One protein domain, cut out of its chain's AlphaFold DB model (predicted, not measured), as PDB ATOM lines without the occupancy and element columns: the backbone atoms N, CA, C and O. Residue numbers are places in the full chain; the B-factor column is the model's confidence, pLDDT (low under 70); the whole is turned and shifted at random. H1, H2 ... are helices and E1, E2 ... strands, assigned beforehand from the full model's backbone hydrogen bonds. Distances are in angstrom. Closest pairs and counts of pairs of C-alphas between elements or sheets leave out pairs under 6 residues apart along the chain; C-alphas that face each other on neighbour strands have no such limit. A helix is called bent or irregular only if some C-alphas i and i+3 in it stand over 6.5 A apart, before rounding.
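What this domain is: This is residues 30 to 168 of the 361 residues of the protein "Cys-Gln thioester bond-forming surface protein" of Clostridium perfringens (UniProt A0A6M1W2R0). What would a reader see first? The long helix H2 runs through the middle of the body, with H1 and H3 packed on it and on each other. A strongly twisted sheet covers part of H2 with its strands E5 and E4, and a smaller sheet, E3 E2 E8, sits by residues 148 to 152 of H3. What is the make-up? The printed part has 139 residues, of mixed class, with three named helices and eight named strands in the order E1 E2 E3 E4 E5 E6 E7 H1 H2 E8 H3; the sheets run E5 E4 E1 E6 and E3 E2 E8, antiparallel but for E5 and E4, which meet only at a point. It is compact and rounded, with a radius of gyration of the C-alphas of 14.3 A and spans of 37 by 36 by 30 A.

Where its parts are: Where are the strands? E1, residues 30 to 35, is 17.2 A long and begins at C-alpha 30 (301.250, 343.544, 399.738). E2 is residues 40 to 44, E3 49 to 53, E4 56 to 59, E5 66 to 69, E6 80 to 82, E7 84 to 86 and E8 141 to 143. Where are the helices? H1 is residues 90 to 98, 12.6 A long, and H2 residues 112 to 129, 25.5 A. H3, residues 148 to 164, 23.7 A long, ends at C-alpha 164 (301.407, 323.473, 373.819) and is irregular: C-alphas 150 and 153 are 7.0 A apart.

How they stand to each other: How do the strands pair? E1 is staggered, with N 31 and O 80 of E6 at 3.1 A and N 34 and O 57 of E4 at 3.0 A. E2 and E3 form a hairpin, with N 42 and O 51 at 2.8 A; N 142 of E8 and O 41 of E2 are 2.8 A apart. E7 pairs with no named strand. How do the helices stand? H2 is on the sheet E5 E4 E1 E6 at a height over the sheet of 9.1 A, across the strands, at 80 degrees to E4 on the local plane. H1 and H2, a helical hairpin, touch at a shallow tilt of 20 degrees, the closest C-alphas being those of Ile 92 and Ile 123, 6.0 A apart. H3 touches H2 at a steep tilt of 52 degrees, closest at the C-alphas of Ala 122 and Ile 155, 5.1 A, and touches H1 with residues 158 to 164 alone, closest at the C-alphas of Gly 91 and Ala 162, 4.0 A. Are the helix backbones complete? In H1 and H2 every O i to N i+4 pair is within hydrogen-bond range; in H3, 11 of 13 are.

The domain as a whole: How far does it reach? The two C-alphas farthest apart, those of Thr 83 and Ser 149, are 39.1 A apart. Is it continuous and confident? The printed part has no cut, and the links H1 to H2 and H2 to E8 are long. The mean pLDDT of the printed part is 96.0, and no printed residue is under 70.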
ATOM      1  N   GLU A  30     300.711 344.357 398.659       95.06
ATOM      2  CA  GLU A  30     301.250 343.544 399.738       95.06
ATOM      3  C   GLU A  30     301.001 342.063 399.430       95.06
ATOM      4  O   GLU A  30     299.861 341.628 399.231       95.06
ATOM      5  N   ILE A  31     302.071 341.272 399.386       95.50
ATOM      6  CA  ILE A  31     301.980 339.818 399.242       95.50
ATOM      7  C   ILE A  31     302.580 339.174 400.484       95.50
ATOM      8  O   ILE A  31     303.669 339.532 400.936       95.50
ATOM      9  N   THR A  32     301.879 338.177 401.018       95.62
ATOM     10  CA  THR A  32     302.326 337.380 402.160       95.62
ATOM     11  C   THR A  32     302.153 335.887 401.891       95.62
ATOM     12  O   THR A  32     301.747 335.462 400.801       95.62
ATOM     13  N   SER A  33     302.492 335.068 402.881       95.88
ATOM     14  CA  SER A  33     302.330 333.624 402.826       95.88
ATOM     15  C   SER A  33     301.915 333.029 404.166       95.88
ATOM     16  O   SER A  33     302.117 333.621 405.222       95.88
ATOM     17  N   THR A  34     301.322 331.840 404.104       95.56
ATOM     18  CA  THR A  34     301.031 330.993 405.268       95.56
ATOM     19  C   THR A  34     301.646 329.621 405.067       95.56
ATOM     20  O   THR A  34     301.697 329.129 403.933       95.56
ATOM     21  N   ASP A  35     302.091 329.013 406.164       95.50
ATOM     22  CA  ASP A  35     302.472 327.606 406.184       95.50
ATOM     23  C   ASP A  35     301.257 326.731 405.853       95.50
ATOM     24  O   ASP A  35     300.133 326.981 406.297       95.50
ATOM     25  N   ALA A  36     301.493 325.688 405.070       94.75
ATOM     26  CA  ALA A  36     300.500 324.707 404.672       94.75
ATOM     27  C   ALA A  36     301.155 323.344 404.438       94.75
ATOM     28  O   ALA A  36     302.380 323.199 404.410       94.75
ATOM     29  N   GLU A  37     300.323 322.330 404.233       93.69
ATOM     30  CA  GLU A  37     300.797 320.979 403.993       93.69
ATOM     31  C   GLU A  37     301.609 320.876 402.689       93.69
ATOM     32  O   GLU A  37     301.213 321.357 401.618       93.69
ATOM     33  N   SER A  38     302.761 320.212 402.800       95.62
ATOM     34  CA  SER A  38     303.522 319.687 401.671       95.62
ATOM     35  C   SER A  38     303.024 318.289 401.336       95.62
ATOM     36  O   SER A  38     303.444 317.314 401.956       95.62
ATOM     37  N   TYR A  39     302.158 318.190 400.331       98.25
ATOM     38  CA  TYR A  39     301.564 316.909 399.950       98.25
ATOM     39  C   TYR A  39     302.570 315.914 399.362       98.25
ATOM     40  O   TYR A  39     302.437 314.704 399.555       98.25
ATOM     41  N   LEU A  40     303.585 316.414 398.651       98.56
ATOM     42  CA  LEU A  40     304.642 315.611 398.041       98.56
ATOM     43  C   LEU A  40     306.007 315.902 398.660       98.56
ATOM     44  O   LEU A  40     306.258 316.956 399.256       98.56
ATOM     45  N   ASN A  41     306.907 314.954 398.435       98.06
ATOM     46  CA  ASN A  41     308.328 315.089 398.693       98.06
ATOM     47  C   ASN A  41     309.101 315.309 397.383       98.06
ATOM     48  O   ASN A  41     308.614 315.022 396.289       98.06
ATOM     49  N   TYR A  42     310.334 315.796 397.492       97.06
ATOM     50  CA  TYR A  42     311.233 316.059 396.376       97.06
ATOM     51  C   TYR A  42     312.649 315.583 396.699       97.06
ATOM     52  O   TYR A  42     313.219 315.980 397.720       97.06
ATOM     53  N   ASP A  43     313.231 314.764 395.822       96.81
ATOM     54  CA  ASP A  43     314.647 314.391 395.883       96.81
ATOM     55  C   ASP A  43     315.526 315.589 395.499       96.81
ATOM     56  O   ASP A  43     315.799 315.850 394.319       96.81
ATOM     57  N   SER A  44     315.920 316.367 396.510       90.62
ATOM     58  CA  SER A  44     316.585 317.645 396.315       90.62
ATOM     59  C   SER A  44     318.048 317.457 395.908       90.62
ATOM     60  O   SER A  44     318.862 317.051 396.743       90.62
ATOM     61  N   PRO A  45     318.450 317.861 394.687       87.56
ATOM     62  CA  PRO A  45     319.855 317.811 394.292       87.56
ATOM     63  C   PRO A  45     320.709 318.810 395.084       87.56
ATOM     64  O   PRO A  45     321.914 318.628 395.201       87.56
ATOM     65  N   THR A  46     320.097 319.859 395.643       85.75
ATOM     66  CA  THR A  46     320.787 320.866 396.461       85.75
ATOM     67  C   THR A  46     321.217 320.305 397.813       85.75
ATOM     68  O   THR A  46     322.279 320.667 398.307       85.75
ATOM     69  N   TRP A  47     320.405 319.430 398.410       84.75
ATOM     70  CA  TRP A  47     320.635 318.914 399.763       84.75
ATOM     71  C   TRP A  47     321.032 317.436 399.805       84.75
ATOM     72  O   TRP A  47     321.379 316.944 400.875       84.75
ATOM     73  N   GLY A  48     320.953 316.722 398.677       90.50
ATOM     74  CA  GLY A  48     321.247 315.288 398.599       90.50
ATOM     75  C   GLY A  48     320.291 314.420 399.423       90.50
ATOM     76  O   GLY A  48     320.680 313.348 399.878       90.50
ATOM     77  N   LYS A  49     319.066 314.901 399.675       94.38
ATOM     78  CA  LYS A  49     318.043 314.192 400.453       94.38
ATOM     79  C   LYS A  49     316.634 314.524 399.974       94.38
ATOM     80  O   LYS A  49     316.382 315.591 399.412       94.38
ATOM     81  N   VAL A  50     315.717 313.614 400.282       96.06
ATOM     82  CA  VAL A  50     314.281 313.770 400.052       96.06
ATOM     83  C   VAL A  50     313.697 314.708 401.108       96.06
ATOM     84  O   VAL A  50     313.883 314.488 402.306       96.06
ATOM     85  N   LEU A  51     313.025 315.772 400.667       95.25
ATOM     86  CA  LEU A  51     312.426 316.792 401.533       95.25
ATOM     87  C   LEU A  51     310.986 317.102 401.110       95.25
ATOM     88  O   LEU A  51     310.705 317.055 399.912       95.25
ATOM     89  N   PRO A  52     310.103 317.494 402.044       96.00
ATOM     90  CA  PRO A  52     308.804 318.051 401.690       96.00
ATOM     91  C   PRO A  52     308.963 319.275 400.781       96.00
ATOM     92  O   PRO A  52     309.898 320.064 400.949       96.00
ATOM     93  N   ILE A  53     308.060 319.441 399.813       95.62
ATOM     94  CA  ILE A  53     308.097 320.569 398.875       95.62
ATOM     95  C   ILE A  53     306.780 321.337 398.855       95.62
ATOM     96  O   ILE A  53     305.712 320.743 398.992       95.62
ATOM     97  N   GLY A  54     306.850 322.661 398.687       93.81
ATOM     98  CA  GLY A  54     305.678 323.527 398.513       93.81
ATOM     99  C   GLY A  54     304.824 323.699 399.774       93.81
ATOM    100  O   GLY A  54     303.600 323.677 399.693       93.81
ATOM    101  N   ASN A  55     305.453 323.872 400.937       94.00
ATOM    102  CA  ASN A  55     304.781 324.029 402.235       94.00
ATOM    103  C   ASN A  55     304.164 325.422 402.469       94.00
ATOM    104  O   ASN A  55     303.884 325.765 403.607       94.00
ATOM    105  N   HIS A  56     304.011 326.256 401.438       95.06
ATOM    106  CA  HIS A  56     303.493 327.619 401.581       95.06
ATOM    107  C   HIS A  56     302.343 327.888 400.619       95.06
ATOM    108  O   HIS A  56     302.243 327.294 399.537       95.06
ATOM    109  N   ARG A  57     301.474 328.810 401.026       96.75
ATOM    110  CA  ARG A  57     300.365 329.347 400.237       96.75
ATOM    111  C   ARG A  57     300.464 330.867 400.229       96.75
ATOM    112  O   ARG A  57     300.357 331.488 401.282       96.75
ATOM    113  N   TYR A  58     300.669 331.453 399.052       97.31
ATOM    114  CA  TYR A  58     300.894 332.893 398.890       97.31
ATOM    115  C   TYR A  58     299.610 333.624 398.510       97.31
ATOM    116  O   TYR A  58     298.833 333.112 397.697       97.31
ATOM    117  N   TYR A  59     299.376 334.796 399.088       97.00
ATOM    118  CA  TYR A  59     298.156 335.564 398.851       97.00
ATOM    119  C   TYR A  59     298.327 337.048 399.180       97.00
ATOM    120  O   TYR A  59     299.285 337.444 399.845       97.00
ATOM    121  N   VAL A  60     297.368 337.855 398.728       95.94
ATOM    122  CA  VAL A  60     297.213 339.260 399.138       95.94
ATOM    123  C   VAL A  60     296.354 339.310 400.410       95.94
ATOM    124  O   VAL A  60     295.206 338.867 400.332       95.94
ATOM    125  N   PRO A  61     296.843 339.821 401.558       91.88
ATOM    126  CA  PRO A  61     296.145 339.752 402.848       91.88
ATOM    127  C   PRO A  61     294.688 340.226 402.824       91.88
ATOM    128  O   PRO A  61     293.800 339.490 403.250       91.88
ATOM    129  N   ASP A  62     294.433 341.405 402.256       88.25
ATOM    130  CA  ASP A  62     293.116 342.056 402.321       88.25
ATOM    131  C   ASP A  62     292.050 341.395 401.443       88.25
ATOM    132  O   ASP A  62     290.855 341.489 401.712       88.25
ATOM    133  N   SER A  63     292.472 340.751 400.355       90.94
ATOM    134  CA  SER A  63     291.562 340.208 399.337       90.94
ATOM    135  C   SER A  63     291.604 338.689 399.229       90.94
ATOM    136  O   SER A  63     290.783 338.104 398.525       90.94
ATOM    137  N   LEU A  64     292.577 338.050 399.886       92.00
ATOM    138  CA  LEU A  64     292.890 336.625 399.786       92.00
ATOM    139  C   LEU A  64     293.117 336.138 398.344       92.00
ATOM    140  O   LEU A  64     293.053 334.935 398.070       92.00
ATOM    141  N   LYS A  65     293.417 337.056 397.414       94.38
ATOM    142  CA  LYS A  65     293.751 336.712 396.029       94.38
ATOM    143  C   LYS A  65     294.963 335.802 396.009       94.38
ATOM    144  O   LYS A  65     295.918 336.007 396.755       94.38
ATOM    145  N   THR A  66     294.905 334.783 395.161       97.06
ATOM    146  CA  THR A  66     295.934 333.748 395.109       97.06
ATOM    147  C   THR A  66     297.179 334.275 394.419       97.06
ATOM    148  O   THR A  66     297.093 334.844 393.333       97.06
ATOM    149  N   CYS A  67     298.333 334.023 395.028       97.62
ATOM    150  CA  CYS A  67     299.629 334.275 394.425       97.62
ATOM    151  C   CYS A  67     300.407 332.964 394.236       97.62
ATOM    152  O   CYS A  67     300.241 332.005 394.998       97.62
ATOM    153  N   TYR A  68     301.296 332.955 393.249       98.06
ATOM    154  CA  TYR A  68     302.221 331.869 392.957       98.06
ATOM    155  C   TYR A  68     303.659 332.364 392.960       98.06
ATOM    156  O   TYR A  68     303.976 333.421 392.424       98.06
ATOM    157  N   CYS A  69     304.539 331.564 393.540       96.31
ATOM    158  CA  CYS A  69     305.975 331.755 393.486       96.31
ATOM    159  C   CYS A  69     306.497 331.549 392.060       96.31
ATOM    160  O   CYS A  69     306.234 330.502 391.455       96.31
ATOM    161  N   LEU A  70     307.315 332.484 391.573       96.00
ATOM    162  CA  LEU A  70     307.962 332.414 390.260       96.00
ATOM    163  C   LEU A  70     309.470 332.121 390.332       96.00
ATOM    164  O   LEU A  70     310.108 331.951 389.291       96.00
ATOM    165  N   ASN A  71     310.063 332.014 391.524       91.75
ATOM    166  CA  ASN A  71     311.448 331.566 391.675       91.75
ATOM    167  C   ASN A  71     311.541 330.451 392.715       91.75
ATOM    168  O   ASN A  71     311.453 330.698 393.917       91.75
ATOM    169  N   THR A  72     311.786 329.214 392.279       85.56
ATOM    170  CA  THR A  72     311.954 328.110 393.229       85.56
ATOM    171  C   THR A  72     313.028 328.433 394.264       85.56
ATOM    172  O   THR A  72     314.084 328.968 393.927       85.56
ATOM    173  N   GLY A  73     312.727 328.127 395.531       82.94
ATOM    174  CA  GLY A  73     313.558 328.218 396.743       82.94
ATOM    175  C   GLY A  73     314.343 329.515 396.985       82.94
ATOM    176  O   GLY A  73     315.407 329.459 397.601       82.94
ATOM    177  N   ALA A  74     313.854 330.645 396.481       90.12
ATOM    178  CA  ALA A  74     314.077 331.921 397.151       90.12
ATOM    179  C   ALA A  74     313.206 331.986 398.426       90.12
ATOM    180  O   ALA A  74     312.341 331.131 398.634       90.12
ATOM    181  N   LEU A  75     313.449 332.955 399.306       92.69
ATOM    182  CA  LEU A  75     312.696 333.125 400.552       92.69
ATOM    183  C   LEU A  75     311.263 333.608 400.286       92.69
ATOM    184  O   LEU A  75     311.008 334.358 399.343       92.69
ATOM    185  N   ASN A  76     310.329 333.195 401.140       94.06
ATOM    186  CA  ASN A  76     308.917 333.533 400.993       94.06
ATOM    187  C   ASN A  76     308.656 335.016 401.313       94.06
ATOM    188  O   ASN A  76     309.337 335.597 402.174       94.06
ATOM    189  N   PRO A  77     307.661 335.640 400.664       94.12
ATOM    190  CA  PRO A  77     307.183 336.944 401.084       94.12
ATOM    191  C   PRO A  77     306.554 336.882 402.484       94.12
ATOM    192  O   PRO A  77     305.913 335.891 402.850       94.12
ATOM    193  N   THR A  78     306.755 337.945 403.260       93.44
ATOM    194  CA  THR A  78     306.285 338.094 404.650       93.44
ATOM    195  C   THR A  78     305.482 339.384 404.850       93.44
ATOM    196  O   THR A  78     305.462 339.911 405.958       93.44
ATOM    197  N   GLY A  79     304.849 339.897 403.787       92.81
ATOM    198  CA  GLY A  79     304.100 341.161 403.797       92.81
ATOM    199  C   GLY A  79     304.844 342.320 403.129       92.81
ATOM    200  O   GLY A  79     304.787 343.448 403.601       92.81
ATOM    201  N   GLU A  80     305.617 342.054 402.072       92.75
ATOM    202  CA  GLU A  80     306.275 343.120 401.308       92.75
ATOM    203  C   GLU A  80     305.355 343.723 400.247       92.75
ATOM    204  O   GLU A  80     304.580 343.009 399.609       92.75
ATOM    205  N   ASP A  81     305.560 345.015 399.980       94.06
ATOM    206  CA  ASP A  81     304.918 345.764 398.904       94.06
ATOM    207  C   ASP A  81     305.603 345.542 397.548       94.06
ATOM    208  O   ASP A  81     306.673 346.088 397.248       94.06
ATOM    209  N   TYR A  82     304.950 344.776 396.678       94.88
ATOM    210  CA  TYR A  82     305.377 344.566 395.301       94.88
ATOM    211  C   TYR A  82     304.899 345.726 394.427       94.88
ATOM    212  O   TYR A  82     303.705 345.986 394.301       94.88
ATOM    213  N   THR A  83     305.848 346.432 393.810       93.75
ATOM    214  CA  THR A  83     305.575 347.617 392.972       93.75
ATOM    215  C   THR A  83     306.062 347.454 391.533       93.75
ATOM    216  O   THR A  83     305.620 348.161 390.636       93.75
ATOM    217  N   LYS A  84     306.970 346.519 391.253       94.38
ATOM    218  CA  LYS A  84     307.558 346.381 389.917       94.38
ATOM    219  C   LYS A  84     306.919 345.225 389.161       94.38
ATOM    220  O   LYS A  84     307.322 344.083 389.350       94.38
ATOM    221  N   GLU A  85     305.961 345.524 388.290       94.44
ATOM    222  CA  GLU A  85     305.384 344.530 387.379       94.44
ATOM    223  C   GLU A  85     306.442 344.010 386.387       94.44
ATOM    224  O   GLU A  85     307.313 344.760 385.926       94.44
ATOM    225  N   ILE A  86     306.382 342.718 386.074       94.31
ATOM    226  CA  ILE A  86     307.223 342.031 385.090       94.31
ATOM    227  C   ILE A  86     306.348 341.223 384.121       94.31
ATOM    228  O   ILE A  86     305.249 340.810 384.491       94.31
ATOM    229  N   PRO A  87     306.816 340.964 382.885       94.31
ATOM    230  CA  PRO A  87     306.065 340.157 381.930       94.31
ATOM    231  C   PRO A  87     305.788 338.744 382.453       94.31
ATOM    232  O   PRO A  87     306.663 338.115 383.052       94.31
ATOM    233  N   VAL A  88     304.594 338.227 382.166       92.88
ATOM    234  CA  VAL A  88     304.224 336.835 382.441       92.88
ATOM    235  C   VAL A  88     304.544 335.981 381.213       92.88
ATOM    236  O   VAL A  88     304.275 336.374 380.079       92.88
ATOM    237  N   ASP A  89     305.138 334.805 381.422       96.62
ATOM    238  CA  ASP A  89     305.342 333.849 380.333       96.62
ATOM    239  C   ASP A  89     304.009 333.205 379.917       96.62
ATOM    240  O   ASP A  89     303.227 332.772 380.762       96.62
ATOM    241  N   ALA A  90     303.775 333.079 378.609       96.94
ATOM    242  CA  ALA A  90     302.519 332.554 378.068       96.94
ATOM    243  C   ALA A  90     302.199 331.114 378.519       96.94
ATOM    244  O   ALA A  90     301.029 330.742 378.615       96.94
ATOM    245  N   GLY A  91     303.208 330.284 378.801       98.12
ATOM    246  CA  GLY A  91     302.983 328.945 379.349       98.12
ATOM    247  C   GLY A  91     302.566 328.982 380.820       98.12
ATOM    248  O   GLY A  91     301.700 328.207 381.224       98.12
ATOM    249  N   ILE A  92     303.086 329.936 381.600       97.88
ATOM    250  CA  ILE A  92     302.612 330.192 382.970       97.88
ATOM    251  C   ILE A  92     301.166 330.693 382.931       97.88
ATOM    252  O   ILE A  92     300.331 330.156 383.655       97.88
ATOM    253  N   GLU A  93     300.832 331.642 382.051       97.19
ATOM    254  CA  GLU A  93     299.437 332.073 381.858       97.19
ATOM    255  C   GLU A  93     298.527 330.898 381.478       97.19
ATOM    256  O   GLU A  93     297.436 330.751 382.028       97.19
ATOM    257  N   THR A  94     298.994 330.013 380.592       98.50
ATOM    258  CA  THR A  94     298.254 328.807 380.196       98.50
ATOM    259  C   THR A  94     298.017 327.870 381.382       98.50
ATOM    260  O   THR A  94     296.904 327.365 381.534       98.50
ATOM    261  N   ILE A  95     299.008 327.680 382.264       98.75
ATOM    262  CA  ILE A  95     298.817 326.929 383.516       98.75
ATOM    263  C   ILE A  95     297.730 327.571 384.363       98.75
ATOM    264  O   ILE A  95     296.902 326.845 384.893       98.75
ATOM    265  N   ILE A  96     297.684 328.897 384.478       98.38
ATOM    266  CA  ILE A  96     296.653 329.565 385.278       98.38
ATOM    267  C   ILE A  96     295.252 329.400 384.665       98.38
ATOM    268  O   ILE A  96     294.298 329.191 385.410       98.38
ATOM    269  N   TYR A  97     295.111 329.419 383.334       98.25
ATOM    270  CA  TYR A  97     293.819 329.181 382.667       98.25
ATOM    271  C   TYR A  97     293.253 327.772 382.879       98.25
ATOM    272  O   TYR A  97     292.036 327.582 382.786       98.25
ATOM    273  N   TRP A  98     294.113 326.790 383.137       98.44
ATOM    274  CA  TRP A  98     293.709 325.421 383.454       98.44
ATOM    275  C   TRP A  98     293.784 325.101 384.947       98.44
ATOM    276  O   TRP A  98     293.139 324.164 385.389       98.44
ATOM    277  N   GLY A  99     294.554 325.855 385.718       98.31
ATOM    278  CA  GLY A  99     294.863 325.597 387.116       98.31
ATOM    279  C   GLY A  99     293.965 326.358 388.084       98.31
ATOM    280  O   GLY A  99     292.927 326.919 387.738       98.31
ATOM    281  N   TYR A 100     294.384 326.387 389.342       98.25
ATOM    282  CA  TYR A 100     293.701 327.138 390.388       98.25
ATOM    283  C   TYR A 100     294.071 328.635 390.334       98.25
ATOM    284  O   TYR A 100     295.250 328.952 390.147       98.25
ATOM    285  N   PRO A 101     293.136 329.583 390.555       97.00
ATOM    286  CA  PRO A 101     291.743 329.398 390.967       97.00
ATOM    287  C   PRO A 101     290.734 329.311 389.813       97.00
ATOM    288  O   PRO A 101     289.539 329.254 390.083       97.00
ATOM    289  N   ALA A 102     291.173 329.308 388.549       96.00
ATOM    290  CA  ALA A 102     290.265 329.206 387.402       96.00
ATOM    291  C   ALA A 102     289.446 327.903 387.421       96.00
ATOM    292  O   ALA A 102     288.285 327.877 387.017       96.00
ATOM    293  N   LYS A 103     290.054 326.829 387.929       96.00
ATOM    294  CA  LYS A 103     289.413 325.556 388.259       96.00
ATOM    295  C   LYS A 103     289.716 325.170 389.703       96.00
ATOM    296  O   LYS A 103     290.733 325.562 390.273       96.00
ATOM    297  N   ASP A 104     288.839 324.367 390.295       95.62
ATOM    298  CA  ASP A 104     288.950 323.940 391.694       95.62
ATOM    299  C   ASP A 104     289.611 322.564 391.883       95.62
ATOM    300  O   ASP A 104     289.867 322.168 393.019       95.62
ATOM    301  N   GLY A 105     289.909 321.859 390.786       96.62
ATOM    302  CA  GLY A 105     290.533 320.534 390.787       96.62
ATOM    303  C   GLY A 105     289.574 319.357 390.962       96.62
ATOM    304  O   GLY A 105     290.029 318.212 390.972       96.62
ATOM    305  N   SER A 106     288.265 319.601 391.053       96.56
ATOM    306  CA  SER A 106     287.256 318.545 391.228       96.56
ATOM    307  C   SER A 106     287.253 317.511 390.095       96.56
ATOM    308  O   SER A 106     287.055 316.326 390.356       96.56
ATOM    309  N   GLU A 107     287.572 317.918 388.860       94.75
ATOM    310  CA  GLU A 107     287.718 317.016 387.702       94.75
ATOM    311  C   GLU A 107     288.830 315.964 387.888       94.75
ATOM    312  O   GLU A 107     288.789 314.896 387.283       94.75
ATOM    313  N   TRP A 108     289.794 316.246 388.770       96.81
ATOM    314  CA  TRP A 108     290.898 315.358 389.136       96.81
ATOM    315  C   TRP A 108     290.644 314.608 390.454       96.81
ATOM    316  O   TRP A 108     291.519 313.886 390.930       96.81
ATOM    317  N   GLY A 109     289.475 314.792 391.084       97.62
ATOM    318  CA  GLY A 109     289.196 314.271 392.426       97.62
ATOM    319  C   GLY A 109     290.066 314.910 393.517       97.62
ATOM    320  O   GLY A 109     290.359 314.267 394.530       97.62
ATOM    321  N   LEU A 110     290.521 316.147 393.294       98.31
ATOM    322  CA  LEU A 110     291.387 316.892 394.207       98.31
ATOM    323  C   LEU A 110     290.596 317.945 394.979       98.31
ATOM    324  O   LEU A 110     289.602 318.487 394.497       98.31
ATOM    325  N   THR A 111     291.061 318.255 396.187       98.12
ATOM    326  CA  THR A 111     290.576 319.432 396.917       98.12
ATOM    327  C   THR A 111     291.110 320.725 396.287       98.12
ATOM    328  O   THR A 111     292.133 320.723 395.598       98.12
ATOM    329  N   LYS A 112     290.472 321.862 396.600       97.81
ATOM    330  CA  LYS A 112     290.934 323.196 396.171       97.81
ATOM    331  C   LYS A 112     292.386 323.472 396.559       97.81
ATOM    332  O   LYS A 112     293.143 324.014 395.759       97.81
ATOM    333  N   ASP A 113     292.782 323.091 397.775       97.94
ATOM    334  CA  ASP A 113     294.154 323.309 398.236       97.94
ATOM    335  C   ASP A 113     295.157 322.374 397.543       97.94
ATOM    336  O   ASP A 113     296.224 322.829 397.128       97.94
ATOM    337  N   GLU A 114     294.803 321.101 397.329       98.38
ATOM    338  CA  GLU A 114     295.623 320.177 396.532       98.38
ATOM    339  C   GLU A 114     295.805 320.691 395.099       98.38
ATOM    340  O   GLU A 114     296.909 320.619 394.560       98.38
ATOM    341  N   TYR A 115     294.764 321.256 394.480       98.62
ATOM    342  CA  TYR A 115     294.867 321.771 393.115       98.62
ATOM    343  C   TYR A 115     295.649 323.084 393.024       98.62
ATOM    344  O   TYR A 115     296.443 323.275 392.099       98.62
ATOM    345  N   ARG A 116     295.518 323.958 394.028       98.44
ATOM    346  CA  ARG A 116     296.404 325.118 394.208       98.44
ATOM    347  C   ARG A 116     297.864 324.690 394.335       98.44
ATOM    348  O   ARG A 116     298.735 325.259 393.679       98.44
ATOM    349  N   TYR A 117     298.136 323.665 395.135       98.62
ATOM    350  CA  TYR A 117     299.471 323.093 395.284       98.62
ATOM    351  C   TYR A 117     300.007 322.503 393.970       98.62
ATOM    352  O   TYR A 117     301.126 322.814 393.558       98.62
ATOM    353  N   VAL A 118     299.193 321.706 393.274       98.56
ATOM    354  CA  VAL A 118     299.500 321.147 391.948       98.56
ATOM    355  C   VAL A 118     299.834 322.250 390.946       98.56
ATOM    356  O   VAL A 118     300.830 322.139 390.233       98.56
ATOM    357  N   THR A 119     299.060 323.338 390.935       98.81
ATOM    358  CA  THR A 119     299.288 324.489 390.051       98.81
ATOM    359  C   THR A 119     300.648 325.136 390.334       98.81
ATOM    360  O   THR A 119     301.414 325.386 389.405       98.81
ATOM    361  N   GLN A 120     301.019 325.314 391.609       98.62
ATOM    362  CA  GLN A 120     302.342 325.830 391.982       98.62
ATOM    363  C   GLN A 120     303.485 324.924 391.498       98.62
ATOM    364  O   GLN A 120     304.490 325.423 390.981       98.62
ATOM    365  N   LEU A 121     303.351 323.602 391.661       98.62
ATOM    366  CA  LEU A 121     304.364 322.651 391.195       98.62
ATOM    367  C   LEU A 121     304.462 322.618 389.667       98.62
ATOM    368  O   LEU A 121     305.571 322.529 389.144       98.62
ATOM    369  N   ALA A 122     303.334 322.730 388.960       98.81
ATOM    370  CA  ALA A 122     303.301 322.803 387.504       98.81
ATOM    371  C   ALA A 122     304.022 324.053 386.980       98.81
ATOM    372  O   ALA A 122     304.821 323.938 386.053       98.81
ATOM    373  N   ILE A 123     303.833 325.219 387.615       98.69
ATOM    374  CA  ILE A 123     304.578 326.446 387.279       98.69
ATOM    375  C   ILE A 123     306.084 326.199 387.401       98.69
ATOM    376  O   ILE A 123     306.832 326.449 386.458       98.69
ATOM    377  N   TRP A 124     306.540 325.659 388.531       98.31
ATOM    378  CA  TRP A 124     307.964 325.396 388.748       98.31
ATOM    379  C   TRP A 124     308.538 324.333 387.807       98.31
ATOM    380  O   TRP A 124     309.686 324.457 387.373       98.31
ATOM    381  N   ALA A 125     307.760 323.298 387.488       98.62
ATOM    382  CA  ALA A 125     308.138 322.268 386.529       98.62
ATOM    383  C   ALA A 125     308.290 322.845 385.119       98.62
ATOM    384  O   ALA A 125     309.347 322.715 384.502       98.62
ATOM    385  N   TYR A 126     307.278 323.573 384.646       98.69
ATOM    386  CA  TYR A 126     307.321 324.234 383.349       98.69
ATOM    387  C   TYR A 126     308.485 325.228 383.259       98.69
ATOM    388  O   TYR A 126     309.239 325.197 382.292       98.69
ATOM    389  N   GLN A 127     308.718 326.045 384.291       97.75
ATOM    390  CA  GLN A 127     309.853 326.973 384.313       97.75
ATOM    391  C   GLN A 127     311.207 326.271 384.161       97.75
ATOM    392  O   GLN A 127     312.107 326.821 383.522       97.75
ATOM    393  N   LYS A 128     311.365 325.069 384.733       97.31
ATOM    394  CA  LYS A 128     312.571 324.256 384.536       97.31
ATOM    395  C   LYS A 128     312.682 323.779 383.093       97.31
ATOM    396  O   LYS A 128     313.746 323.910 382.493       97.31
ATOM    397  N   GLU A 129     311.610 323.206 382.563       98.12
ATOM    398  CA  GLU A 129     311.591 322.588 381.234       98.12
ATOM    399  C   GLU A 129     311.724 323.613 380.105       98.12
ATOM    400  O   GLU A 129     312.403 323.353 379.116       98.12
ATOM    401  N   ALA A 130     311.145 324.798 380.284       97.62
ATOM    402  CA  ALA A 130     311.237 325.921 379.358       97.62
ATOM    403  C   ALA A 130     312.524 326.757 379.532       97.62
ATOM    404  O   ALA A 130     312.732 327.723 378.801       97.62
ATOM    405  N   GLY A 131     313.394 326.419 380.493       96.31
ATOM    406  CA  GLY A 131     314.653 327.135 380.730       96.31
ATOM    407  C   GLY A 131     314.489 328.550 381.302       96.31
ATOM    408  O   GLY A 131     315.399 329.366 381.176       96.31
ATOM    409  N   LEU A 132     313.348 328.843 381.930       93.94
ATOM    410  CA  LEU A 132     313.019 330.158 382.493       93.94
ATOM    411  C   LEU A 132     313.654 330.382 383.868       93.94
ATOM    412  O   LEU A 132     314.004 331.502 384.230       93.94
ATOM    413  N   SER A 133     313.783 329.321 384.665       90.94
ATOM    414  CA  SER A 133     314.397 329.387 385.992       90.94
ATOM    415  C   SER A 133     314.988 328.033 386.388       90.94
ATOM    416  O   SER A 133     314.888 327.041 385.660       90.94
ATOM    417  N   ARG A 134     315.605 327.952 387.575       90.81
ATOM    418  CA  ARG A 134     316.090 326.666 388.099       90.81
ATOM    419  C   ARG A 134     314.962 325.647 388.319       90.81
ATOM    420  O   ARG A 134     315.267 324.459 388.334       90.81
ATOM    421  N   GLY A 135     313.724 326.126 388.501       93.31
ATOM    422  CA  GLY A 135     312.475 325.370 388.577       93.31
ATOM    423  C   GLY A 135     312.519 324.079 389.401       93.31
ATOM    424  O   GLY A 135     313.249 323.982 390.393       93.31
ATOM    425  N   LEU A 136     311.696 323.114 388.995       95.00
ATOM    426  CA  LEU A 136     311.554 321.778 389.570       95.00
ATOM    427  C   LEU A 136     311.666 320.712 388.469       95.00
ATOM    428  O   LEU A 136     311.145 320.895 387.379       95.00
ATOM    429  N   VAL A 137     312.317 319.582 388.750       97.31
ATOM    430  CA  VAL A 137     312.368 318.427 387.833       97.31
ATOM    431  C   VAL A 137     311.301 317.414 388.248       97.31
ATOM    432  O   VAL A 137     311.369 316.877 389.354       97.31
ATOM    433  N   ARG A 138     310.309 317.146 387.392       97.00
ATOM    434  CA  ARG A 138     309.123 316.342 387.755       97.00
ATOM    435  C   ARG A 138     309.463 314.920 388.188       97.00
ATOM    436  O   ARG A 138     308.817 314.387 389.086       97.00
ATOM    437  N   GLU A 139     310.499 314.329 387.608       97.56
ATOM    438  CA  GLU A 139     310.943 312.953 387.871       97.56
ATOM    439  C   GLU A 139     311.499 312.769 389.291       97.56
ATOM    440  O   GLU A 139     311.637 311.645 389.764       97.56
ATOM    441  N   ARG A 140     311.820 313.870 389.981       97.69
ATOM    442  CA  ARG A 140     312.326 313.868 391.360       97.69
ATOM    443  C   ARG A 140     311.221 313.998 392.408       97.69
ATOM    444  O   ARG A 140     311.522 313.952 393.601       97.69
ATOM    445  N   LEU A 141     309.968 314.190 391.991       98.31
ATOM    446  CA  LEU A 141     308.827 314.172 392.901       98.31
ATOM    447  C   LEU A 141     308.618 312.759 393.451       98.31
ATOM    448  O   LEU A 141     308.721 311.771 392.728       98.31
ATOM    449  N   GLN A 142     308.296 312.673 394.736       98.44
ATOM    450  CA  GLN A 142     308.012 311.431 395.449       98.44
ATOM    451  C   GLN A 142     306.739 311.588 396.282       98.44
ATOM    452  O   GLN A 142     306.343 312.702 396.629       98.44
ATOM    453  N   SER A 143     306.104 310.466 396.624       98.44
ATOM    454  CA  SER A 143     304.966 310.468 397.546       98.44
ATOM    455  C   SER A 143     305.353 311.120 398.875       98.44
ATOM    456  O   SER A 143     306.441 310.877 399.409       98.44
ATOM    457  N   GLY A 144     304.460 311.961 399.386       97.50
ATOM    458  CA  GLY A 144     304.562 312.570 400.706       97.50
ATOM    459  C   GLY A 144     303.417 312.091 401.579       97.50
ATOM    460  O   GLY A 144     303.175 310.888 401.687       97.50
ATOM    461  N   THR A 145     302.692 313.035 402.170       97.56
ATOM    462  CA  THR A 145     301.433 312.742 402.866       97.56
ATOM    463  C   THR A 145     300.342 312.270 401.903       97.56
ATOM    464  O   THR A 145     299.424 311.555 402.302       97.56
ATOM    465  N   VAL A 146     300.484 312.595 400.613       97.56
ATOM    466  CA  VAL A 146     299.625 312.133 399.523       97.56
ATOM    467  C   VAL A 146     300.441 311.296 398.524       97.56
ATOM    468  O   VAL A 146     301.596 311.631 398.229       97.56
ATOM    469  N   PRO A 147     299.872 310.208 397.960       98.25
ATOM    470  CA  PRO A 147     300.530 309.446 396.904       98.25
ATOM    471  C   PRO A 147     300.819 310.306 395.671       98.25
ATOM    472  O   PRO A 147     299.931 310.994 395.164       98.25
ATOM    473  N   LEU A 148     302.032 310.199 395.119       98.50
ATOM    474  CA  LEU A 148     302.409 310.904 393.889       98.50
ATOM    475  C   LEU A 148     301.428 310.627 392.742       98.50
ATOM    476  O   LEU A 148     301.087 311.537 391.994       98.50
ATOM    477  N   SER A 149     300.931 309.393 392.639       98.38
ATOM    478  CA  SER A 149     299.958 308.977 391.623       98.38
ATOM    479  C   SER A 149     298.637 309.751 391.669       98.38
ATOM    480  O   SER A 149     297.954 309.802 390.652       98.38
ATOM    481  N   LYS A 150     298.283 310.360 392.810       98.31
ATOM    482  CA  LYS A 150     297.077 311.187 392.942       98.31
ATOM    483  C   LYS A 150     297.259 312.559 392.287       98.31
ATOM    484  O   LYS A 150     296.370 313.029 391.592       98.31
ATOM    485  N   LEU A 151     298.409 313.201 392.507       98.62
ATOM    486  CA  LEU A 151     298.637 314.599 392.107       98.62
ATOM    487  C   LEU A 151     299.367 314.734 390.767       98.62
ATOM    488  O   LEU A 151     299.137 315.689 390.025       98.62
ATOM    489  N   LYS A 152     300.242 313.778 390.438       98.44
ATOM    490  CA  LYS A 152     301.100 313.830 389.250       98.44
ATOM    491  C   LYS A 152     300.336 313.954 387.923       98.44
ATOM    492  O   LYS A 152     300.776 314.774 387.123       98.44
ATOM    493  N   PRO A 153     299.203 313.261 387.687       98.75
ATOM    494  CA  PRO A 153     298.451 313.431 386.443       98.75
ATOM    495  C   PRO A 153     298.026 314.883 386.187       98.75
ATOM    496  O   PRO A 153     298.168 315.380 385.075       98.75
ATOM    497  N   ALA A 154     297.582 315.588 387.231       98.75
ATOM    498  CA  ALA A 154     297.177 316.984 387.130       98.75
ATOM    499  C   ALA A 154     298.381 317.927 386.927       98.75
ATOM    500  O   ALA A 154     298.297 318.870 386.143       98.75
ATOM    501  N   ILE A 155     299.521 317.653 387.577       98.88
ATOM    502  CA  ILE A 155     300.773 318.400 387.346       98.88
ATOM    503  C   ILE A 155     301.213 318.247 385.886       98.88
ATOM    504  O   ILE A 155     301.512 319.242 385.228       98.88
ATOM    505  N   ASP A 156     301.247 317.012 385.384       98.81
ATOM    506  CA  ASP A 156     301.691 316.709 384.024       98.81
ATOM    507  C   ASP A 156     300.774 317.359 382.988       98.81
ATOM    508  O   ASP A 156     301.269 318.034 382.089       98.81
ATOM    509  N   PHE A 157     299.456 317.263 383.180       98.81
ATOM    510  CA  PHE A 157     298.469 317.927 382.334       98.81
ATOM    511  C   PHE A 157     298.714 319.437 382.223       98.81
ATOM    512  O   PHE A 157     298.767 319.975 381.118       98.81
ATOM    513  N   LEU A 158     298.898 320.130 383.352       98.88
ATOM    514  CA  LEU A 158     299.119 321.579 383.356       98.88
ATOM    515  C   LEU A 158     300.422 321.961 382.635       98.88
ATOM    516  O   LEU A 158     300.444 322.924 381.866       98.88
ATOM    517  N   VAL A 159     301.495 321.192 382.839       98.88
ATOM    518  CA  VAL A 159     302.785 321.409 382.162       98.88
ATOM    519  C   VAL A 159     302.680 321.148 380.658       98.88
ATOM    520  O   VAL A 159     303.210 321.919 379.858       98.88
ATOM    521  N   GLU A 160     301.966 320.103 380.243       98.81
ATOM    522  CA  GLU A 160     301.733 319.796 378.827       98.81
ATOM    523  C   GLU A 160     300.920 320.895 378.133       98.81
ATOM    524  O   GLU A 160     301.299 321.342 377.044       98.81
ATOM    525  N   LYS A 161     299.861 321.403 378.782       98.75
ATOM    526  CA  LYS A 161     299.097 322.554 378.274       98.75
ATOM    527  C   LYS A 161     299.980 323.789 378.119       98.75
ATOM    528  O   LYS A 161     299.883 324.451 377.086       98.75
ATOM    529  N   ALA A 162     300.866 324.068 379.080       98.62
ATOM    530  CA  ALA A 162     301.808 325.187 379.003       98.62
ATOM    531  C   ALA A 162     302.719 325.117 377.779       98.62
ATOM    532  O   ALA A 162     302.825 326.093 377.035       98.62
ATOM    533  N   HIS A 163     303.346 323.961 377.544       98.62
ATOM    534  CA  HIS A 163     304.229 323.763 376.391       98.62
ATOM    535  C   HIS A 163     303.481 323.892 375.065       98.62
ATOM    536  O   HIS A 163     303.986 324.510 374.127       98.62
ATOM    537  N   ALA A 164     302.262 323.354 374.996       98.44
ATOM    538  CA  ALA A 164     301.407 323.473 373.819       98.44
ATOM    539  C   ALA A 164     300.793 324.876 373.650       98.44
ATOM    540  O   ALA A 164     300.289 325.188 372.569       98.44
ATOM    541  N   LYS A 165     300.818 325.711 374.700       97.94
ATOM    542  CA  LYS A 165     300.066 326.975 374.806       97.94
ATOM    543  C   LYS A 165     298.590 326.785 374.450       97.94
ATOM    544  O   LYS A 165     297.969 327.612 373.781       97.94
ATOM    545  N   GLU A 166     298.045 325.640 374.846       98.25
ATOM    546  CA  GLU A 166     296.690 325.244 374.497       98.25
ATOM    547  C   GLU A 166     295.711 325.889 375.475       98.25
ATOM    548  O   GLU A 166     295.598 325.470 376.626       98.25
ATOM    549  N   LEU A 167     295.005 326.923 375.021       97.06
ATOM    550  CA  LEU A 167     294.015 327.626 375.831       97.06
ATOM    551  C   LEU A 167     292.703 326.830 375.933       97.06
ATOM    552  O   LEU A 167     292.322 326.149 374.976       97.06
ATOM    553  N   PRO A 168     291.973 326.941 377.055       97.38
ATOM    554  CA  PRO A 168     290.624 326.403 377.152       97.38
ATOM    555  C   PRO A 168     289.663 327.124 376.199       97.38
ATOM    556  O   PRO A 168     289.844 328.287 375.833       97.38
TER     557      PRO A 168